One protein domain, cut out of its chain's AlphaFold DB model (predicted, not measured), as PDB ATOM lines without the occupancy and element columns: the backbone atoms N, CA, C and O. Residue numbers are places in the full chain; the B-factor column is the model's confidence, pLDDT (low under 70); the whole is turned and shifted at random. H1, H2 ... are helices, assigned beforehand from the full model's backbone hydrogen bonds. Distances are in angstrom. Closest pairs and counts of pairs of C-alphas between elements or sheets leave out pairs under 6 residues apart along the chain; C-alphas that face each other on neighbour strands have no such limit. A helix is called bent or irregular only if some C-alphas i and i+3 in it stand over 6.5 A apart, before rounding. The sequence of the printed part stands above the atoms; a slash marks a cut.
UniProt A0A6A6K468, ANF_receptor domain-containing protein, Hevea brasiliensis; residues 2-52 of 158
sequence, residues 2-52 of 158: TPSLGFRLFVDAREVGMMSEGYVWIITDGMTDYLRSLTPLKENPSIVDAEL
ATOM      1  N   THR A   2     -42.678 -39.402  45.668       47.25
ATOM      2  CA  THR A   2     -41.975 -39.327  46.958       47.25
ATOM      3  C   THR A   2     -40.720 -38.467  46.814       47.25
ATOM      4  O   THR A   2     -40.060 -38.581  45.778       47.25
ATOM      5  N   PRO A   3     -40.343 -37.654  47.818       59.31
ATOM      6  CA  PRO A   3     -39.099 -36.899  47.756       59.31
ATOM      7  C   PRO A   3     -37.905 -37.839  47.578       59.31
ATOM      8  O   PRO A   3     -37.890 -38.947  48.140       59.31
ATOM      9  N   SER A   4     -36.917 -37.410  46.792       73.75
ATOM     10  CA  SER A   4     -35.670 -38.156  46.618       73.75
ATOM     11  C   SER A   4     -34.976 -38.351  47.972       73.75
ATOM     12  O   SER A   4     -35.212 -37.608  48.928       73.75
ATOM     13  N   LEU A   5     -34.117 -39.370  48.080       82.06
ATOM     14  CA  LEU A   5     -33.294 -39.572  49.281       82.06
ATOM     15  C   LEU A   5     -32.475 -38.316  49.618       82.06
ATOM     16  O   LEU A   5     -32.376 -37.955  50.785       82.06
ATOM     17  N   GLY A   6     -31.972 -37.618  48.594       79.94
ATOM     18  CA  GLY A   6     -31.254 -36.359  48.760       79.94
ATOM     19  C   GLY A   6     -32.112 -35.259  49.389       79.94
ATOM     20  O   GLY A   6     -31.642 -34.575  50.286       79.94
ATOM     21  N   PHE A   7     -33.385 -35.116  49.002       80.38
ATOM     22  CA  PHE A   7     -34.270 -34.126  49.628       80.38
ATOM     23  C   PHE A   7     -34.439 -34.379  51.131       80.38
ATOM     24  O   PHE A   7     -34.348 -33.444  51.922       80.38
ATOM     25  N   ARG A   8     -34.648 -35.641  51.534       84.88
ATOM     26  CA  ARG A   8     -34.778 -35.999  52.957       84.88
ATOM     27  C   ARG A   8     -33.510 -35.669  53.743       84.88
ATOM     28  O   ARG A   8     -33.615 -35.071  54.802       84.88
ATOM     29  N   LEU A   9     -32.335 -35.958  53.176       89.06
ATOM     30  CA  LEU A   9     -31.052 -35.598  53.783       89.06
ATOM     31  C   LEU A   9     -30.971 -34.098  54.104       89.06
ATOM     32  O   LEU A   9     -30.556 -33.738  55.199       89.06
ATOM     33  N   PHE A  10     -31.375 -33.225  53.176       86.62
ATOM     34  CA  PHE A  10     -31.321 -31.774  53.391       86.62
ATOM     35  C   PHE A  10     -32.382 -31.258  54.368       86.62
ATOM     36  O   PHE A  10     -32.140 -30.273  55.066       86.62
ATOM     37  N   VAL A  11     -33.539 -31.923  54.453       86.25
ATOM     38  CA  VAL A  11     -34.527 -31.649  55.505       86.25
ATOM     39  C   VAL A  11     -33.933 -31.969  56.876       86.25
ATOM     40  O   VAL A  11     -33.912 -31.084  57.730       86.25
ATOM     41  N   ASP A  12     -33.369 -33.164  57.049       89.75
ATOM     42  CA  ASP A  12     -32.766 -33.592  58.316       89.75
ATOM     43  C   ASP A  12     -31.564 -32.703  58.681       89.75
ATOM     44  O   ASP A  12     -31.461 -32.212  59.804       89.75
ATOM     45  N   ALA A  13     -30.683 -32.414  57.714       90.69
ATOM     46  CA  ALA A  13     -29.524 -31.538  57.892       90.69
ATOM     47  C   ALA A  13     -29.920 -30.133  58.369       90.69
ATOM     48  O   ALA A  13     -29.228 -29.537  59.196       90.69
ATOM     49  N   ARG A  14     -31.043 -29.597  57.879       87.19
ATOM     50  CA  ARG A  14     -31.595 -28.323  58.351       87.19
ATOM     51  C   ARG A  14     -32.084 -28.423  59.793       87.19
ATOM     52  O   ARG A  14     -31.802 -27.516  60.573       87.19
ATOM     53  N   GLU A  15     -32.785 -29.497  60.144       89.94
ATOM     54  CA  GLU A  15     -33.296 -29.717  61.504       89.94
ATOM     55  C   GLU A  15     -32.171 -29.820  62.539       89.94
ATOM     56  O   GLU A  15     -32.301 -29.286  63.640       89.94
ATOM     57  N   VAL A  16     -31.037 -30.422  62.175       95.00
ATOM     58  CA  VAL A  16     -29.860 -30.522  63.056       95.00
ATOM     59  C   VAL A  16     -28.889 -29.338  62.936       95.00
ATOM     60  O   VAL A  16     -27.799 -29.371  63.503       95.00
ATOM     61  N   GLY A  17     -29.258 -28.280  62.206       90.88
ATOM     62  CA  GLY A  17     -28.470 -27.047  62.107       90.88
ATOM     63  C   GLY A  17     -27.254 -27.108  61.175       90.88
ATOM     64  O   GLY A  17     -26.466 -26.166  61.152       90.88
ATOM     65  N   MET A  18     -27.099 -28.151  60.357       93.50
ATOM     66  CA  MET A  18     -25.998 -28.280  59.385       93.50
ATOM     67  C   MET A  18     -26.166 -27.406  58.125       93.50
ATOM     68  O   MET A  18     -25.308 -27.390  57.248       93.50
ATOM     69  N   MET A  19     -27.269 -26.662  58.022       87.38
ATOM     70  CA  MET A  19     -27.467 -25.621  57.000       87.38
ATOM     71  C   MET A  19     -26.967 -24.238  57.463       87.38
ATOM     72  O   MET A  19     -27.190 -23.248  56.771       87.38
ATOM     73  N   SER A  20     -26.345 -24.154  58.645       87.00
ATOM     74  CA  SER A  20     -25.797 -22.915  59.209       87.00
ATOM     75  C   SER A  20     -24.320 -22.702  58.840       87.00
ATOM     76  O   SER A  20     -23.713 -23.509  58.134       87.00
ATOM     77  N   GLU A  21     -23.746 -21.583  59.289       87.62
ATOM     78  CA  GLU A  21     -22.338 -21.253  59.069       87.62
ATOM     79  C   GLU A  21     -21.406 -22.359  59.600       87.62
ATOM     80  O   GLU A  21     -21.633 -22.929  60.666       87.62
ATOM     81  N   GLY A  22     -20.346 -22.660  58.845       89.81
ATOM     82  CA  GLY A  22     -19.380 -23.716  59.170       89.81
ATOM     83  C   GLY A  22     -19.551 -25.009  58.367       89.81
ATOM     84  O   GLY A  22     -18.703 -25.894  58.473       89.81
ATOM     85  N   TYR A  23     -20.587 -25.104  57.526       91.06
ATOM     86  CA  TYR A  23     -20.822 -26.235  56.626       91.06
ATOM     87  C   TYR A  23     -20.730 -25.822  55.155       91.06
ATOM     88  O   TYR A  23     -21.106 -24.713  54.776       91.06
ATOM     89  N   VAL A  24     -20.250 -26.740  54.316       90.06
ATOM     90  CA  VAL A  24     -20.220 -26.596  52.856       90.06
ATOM     91  C   VAL A  24     -20.932 -27.792  52.247       90.06
ATOM     92  O   VAL A  24     -20.673 -28.935  52.629       90.06
ATOM     93  N   TRP A  25     -21.804 -27.525  51.281       89.19
ATOM     94  CA  TRP A  25     -22.548 -28.542  50.551       89.19
ATOM     95  C   TRP A  25     -22.140 -28.518  49.083       89.19
ATOM     96  O   TRP A  25     -22.070 -27.457  48.469       89.19
ATOM     97  N   ILE A  26     -21.883 -29.698  48.525       89.62
ATOM     98  CA  ILE A  26     -21.642 -29.887  47.095       89.62
ATOM     99  C   ILE A  26     -22.805 -30.714  46.568       89.62
ATOM    100  O   ILE A  26     -23.087 -31.798  47.084       89.62
ATOM    101  N   ILE A  27     -23.493 -30.187  45.563       86.38
ATOM    102  CA  ILE A  27     -24.669 -30.811  44.964       86.38
ATOM    103  C   ILE A  27     -24.515 -30.871  43.453       86.38
ATOM    104  O   ILE A  27     -23.813 -30.066  42.847       86.38
ATOM    105  N   THR A  28     -25.191 -31.833  42.845       85.19
ATOM    106  CA  THR A  28     -25.348 -31.901  41.393       85.19
ATOM    107  C   THR A  28     -26.507 -31.019  40.949       85.19
ATOM    108  O   THR A  28     -27.468 -30.871  41.698       85.19
ATOM    109  N   ASP A  29     -26.490 -30.559  39.700       76.44
ATOM    110  CA  ASP A  29     -27.554 -29.738  39.108       76.44
ATOM    111  C   ASP A  29     -28.971 -30.315  39.307       76.44
ATOM    112  O   ASP A  29     -29.871 -29.643  39.803       76.44
ATOM    113  N   GLY A  30     -29.148 -31.627  39.105       75.31
ATOM    114  CA  GLY A  30     -30.433 -32.298  39.347       75.31
ATOM    115  C   GLY A  30     -30.946 -32.247  40.797       75.31
ATOM    116  O   GLY A  30     -32.097 -32.603  41.049       75.31
ATOM    117  N   MET A  31     -30.115 -31.823  41.756       76.62
ATOM    118  CA  MET A  31     -30.473 -31.596  43.160       76.62
ATOM    119  C   MET A  31     -30.734 -30.115  43.490       76.62
ATOM    120  O   MET A  31     -31.362 -29.837  44.515       76.62
ATOM    121  N   THR A  32     -30.298 -29.179  42.646       75.69
ATOM    122  CA  THR A  32     -30.397 -27.728  42.876       75.69
ATOM    123  C   THR A  32     -31.851 -27.258  42.967       75.69
ATOM    124  O   THR A  32     -32.206 -26.528  43.895       75.69
ATOM    125  N   ASP A  33     -32.727 -27.755  42.090       70.75
ATOM    126  CA  ASP A  33     -34.153 -27.389  42.087       70.75
ATOM    127  C   ASP A  33     -34.863 -27.783  43.389       70.75
ATOM    128  O   ASP A  33     -35.732 -27.071  43.900       70.75
ATOM    129  N   TYR A  34     -34.446 -28.900  43.989       72.88
ATOM    130  CA  TYR A  34     -34.970 -29.334  45.280       72.88
ATOM    131  C   TYR A  34     -34.522 -28.406  46.409       72.88
ATOM    132  O   TYR A  34     -35.333 -28.096  47.284       72.88
ATOM    133  N   LEU A  35     -33.279 -27.917  46.394       72.62
ATOM    134  CA  LEU A  35     -32.833 -26.938  47.387       72.62
ATOM    135  C   LEU A  35     -33.579 -25.610  47.260       72.62
ATOM    136  O   LEU A  35     -33.959 -25.045  48.286       72.62
ATOM    137  N   ARG A  36     -33.869 -25.148  46.037       69.88
ATOM    138  CA  ARG A  36     -34.705 -23.952  45.822       69.88
ATOM    139  C   ARG A  36     -36.109 -24.109  46.407       69.88
ATOM    140  O   ARG A  36     -36.678 -23.139  46.886       69.88
ATOM    141  N   SER A  37     -36.660 -25.323  46.438       66.56
ATOM    142  CA  SER A  37     -37.948 -25.577  47.105       66.56
ATOM    143  C   SER A  37     -37.876 -25.557  48.638       66.56
ATOM    144  O   SER A  37     -38.897 -25.391  49.306       66.56
ATOM    145  N   LEU A  38     -36.683 -25.755  49.206       68.50
ATOM    146  CA  LEU A  38     -36.443 -25.725  50.649       68.50
ATOM    147  C   LEU A  38     -36.158 -24.312  51.169       68.50
ATOM    148  O   LEU A  38     -36.214 -24.111  52.388       68.50
ATOM    149  N   THR A  39     -35.863 -23.355  50.284       64.19
ATOM    150  CA  THR A  39     -35.770 -21.941  50.644       64.19
ATOM    151  C   THR A  39     -37.172 -21.314  50.648       64.19
ATOM    152  O   THR A  39     -38.002 -21.644  49.802       64.19
ATOM    153  N   PRO A  40     -37.497 -20.403  51.587       56.94
ATOM    154  CA  PRO A  40     -38.845 -19.830  51.708       56.94
ATOM    155  C   PRO A  40     -39.293 -18.922  50.544       56.94
ATOM    156  O   PRO A  40     -40.312 -18.252  50.662       56.94
ATOM    157  N   LEU A  41     -38.555 -18.853  49.432       50.53
ATOM    158  CA  LEU A  41     -38.701 -17.810  48.411       50.53
ATOM    159  C   LEU A  41     -39.872 -18.008  47.428       50.53
ATOM    160  O   LEU A  41     -39.989 -17.241  46.475       50.53
ATOM    161  N   LYS A  42     -40.773 -18.981  47.629       48.50
ATOM    162  CA  LYS A  42     -41.948 -19.162  46.754       48.50
ATOM    163  C   LYS A  42     -43.236 -18.658  47.418       48.50
ATOM    164  O   LYS A  42     -44.064 -19.441  47.870       48.50
ATOM    165  N   GLU A  43     -43.446 -17.339  47.403       43.06
ATOM    166  CA  GLU A  43     -44.715 -16.691  47.801       43.06
ATOM    167  C   GLU A  43     -45.849 -16.823  46.758       43.06
ATOM    168  O   GLU A  43     -46.863 -16.134  46.845       43.06
ATOM    169  N   ASN A  44     -45.749 -17.727  45.776       45.94
ATOM    170  CA  ASN A  44     -46.863 -17.974  44.859       45.94
ATOM    171  C   ASN A  44     -47.098 -19.472  44.580       45.94
ATOM    172  O   ASN A  44     -46.528 -20.025  43.638       45.94
ATOM    173  N   PRO A  45     -47.972 -20.142  45.355       46.94
ATOM    174  CA  PRO A  45     -48.317 -21.552  45.157       46.94
ATOM    175  C   PRO A  45     -49.197 -21.815  43.918       46.94
ATOM    176  O   PRO A  45     -49.495 -22.971  43.628       46.94
ATOM    177  N   SER A  46     -49.626 -20.775  43.185       42.97
ATOM    178  CA  SER A  46     -50.515 -20.913  42.017       42.97
ATOM    179  C   SER A  46     -49.796 -21.120  40.680       42.97
ATOM    180  O   SER A  46     -50.429 -21.521  39.706       42.97
ATOM    181  N   ILE A  47     -48.475 -20.918  40.631       42.88
ATOM    182  CA  ILE A  47     -47.658 -21.216  39.454       42.88
ATOM    183  C   ILE A  47     -46.787 -22.422  39.800       42.88
ATOM    184  O   ILE A  47     -45.621 -22.316  40.193       42.88
ATOM    185  N   VAL A  48     -47.376 -23.610  39.662       44.34
ATOM    186  CA  VAL A  48     -46.594 -24.821  39.407       44.34
ATOM    187  C   VAL A  48     -46.142 -24.726  37.952       44.34
ATOM    188  O   VAL A  48     -46.621 -25.449  37.087       44.34
ATOM    189  N   ASP A  49     -45.250 -23.777  37.671       45.19
ATOM    190  CA  ASP A  49     -44.320 -23.971  36.575       45.19
ATOM    191  C   ASP A  49     -43.469 -25.137  37.063       45.19
ATOM    192  O   ASP A  49     -42.684 -25.008  38.009       45.19
ATOM    193  N   ALA A  50     -43.799 -26.334  36.584       53.19
ATOM    194  CA  ALA A  50     -42.979 -27.506  36.807       53.19
ATOM    195  C   ALA A  50     -41.737 -27.300  35.945       53.19
ATOM    196  O   ALA A  50     -41.621 -27.886  34.872       53.19
ATOM    197  N   GLU A  51     -40.878 -26.382  36.391       65.56
ATOM    198  CA  GLU A  51     -39.596 -26.086  35.784       65.56
ATOM    199  C   GLU A  51     -38.896 -27.435  35.603       65.56
ATOM    200  O   GLU A  51     -38.710 -28.200  36.558       65.56
ATOM    201  N   LEU A  52     -38.688 -27.816  34.341       70.50
ATOM    202  CA  LEU A  52     -38.115 -29.109  34.011       70.50
ATOM    203  C   LEU A  52     -36.670 -29.082  34.480       70.50
ATOM    204  O   LEU A  52     -35.841 -28.383  33.904       70.50
TER     205      LEU A  52
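Overview. This is residues 2 to 52 of the 158 residues of the protein "ANF_receptor domain-containing protein" of Hevea brasiliensis (UniProt A0A6A6K468). Two short helices, H1 and H2, pack together pointing the same way, joined by a long loop that returns from the end of H1 to the start of H2; residues 39 to 50 stick out as a free tail. The printed part has 51 residues with two named helices, H1 then H2, and no named strand; the class is all helix, though named elements hold 21 residues, under half. It is only just loose, close to compact, with a radius of gyration of the C-alphas of 12.2 A, and elongated, spanning 35 by 21 by 19 A.

Arrangement. H1, residues 5 to 15, and H2, residues 29 to 38, touch, their closest C-alphas being those of Phe 7 and Tyr 34, 6.5 A apart. They run the same way at a steep tilt of 40 degrees. Every O i to N i+4 pair is within hydrogen-bond range in H1, and 4 of 6 in H2.

Along the chain. H1 measures 15.7 A from C-alpha 5 at (-33.294, -39.572, 49.281) to C-alpha 15. H2 measures 15.1 A, ending at C-alpha 38 (-36.443, -25.725, 50.649); it is only just irregular, with C-alphas 30 and 33 6.7 A apart.

Size, cuts and confidence. The C-alphas farthest apart, those of Gly 22 and Ser 46, are 35.7 A apart. The printed part has no cut; the 13-residue link between H1 and H2 is long. Residues 2 to 3 and 36 to 51 have pLDDT under 70.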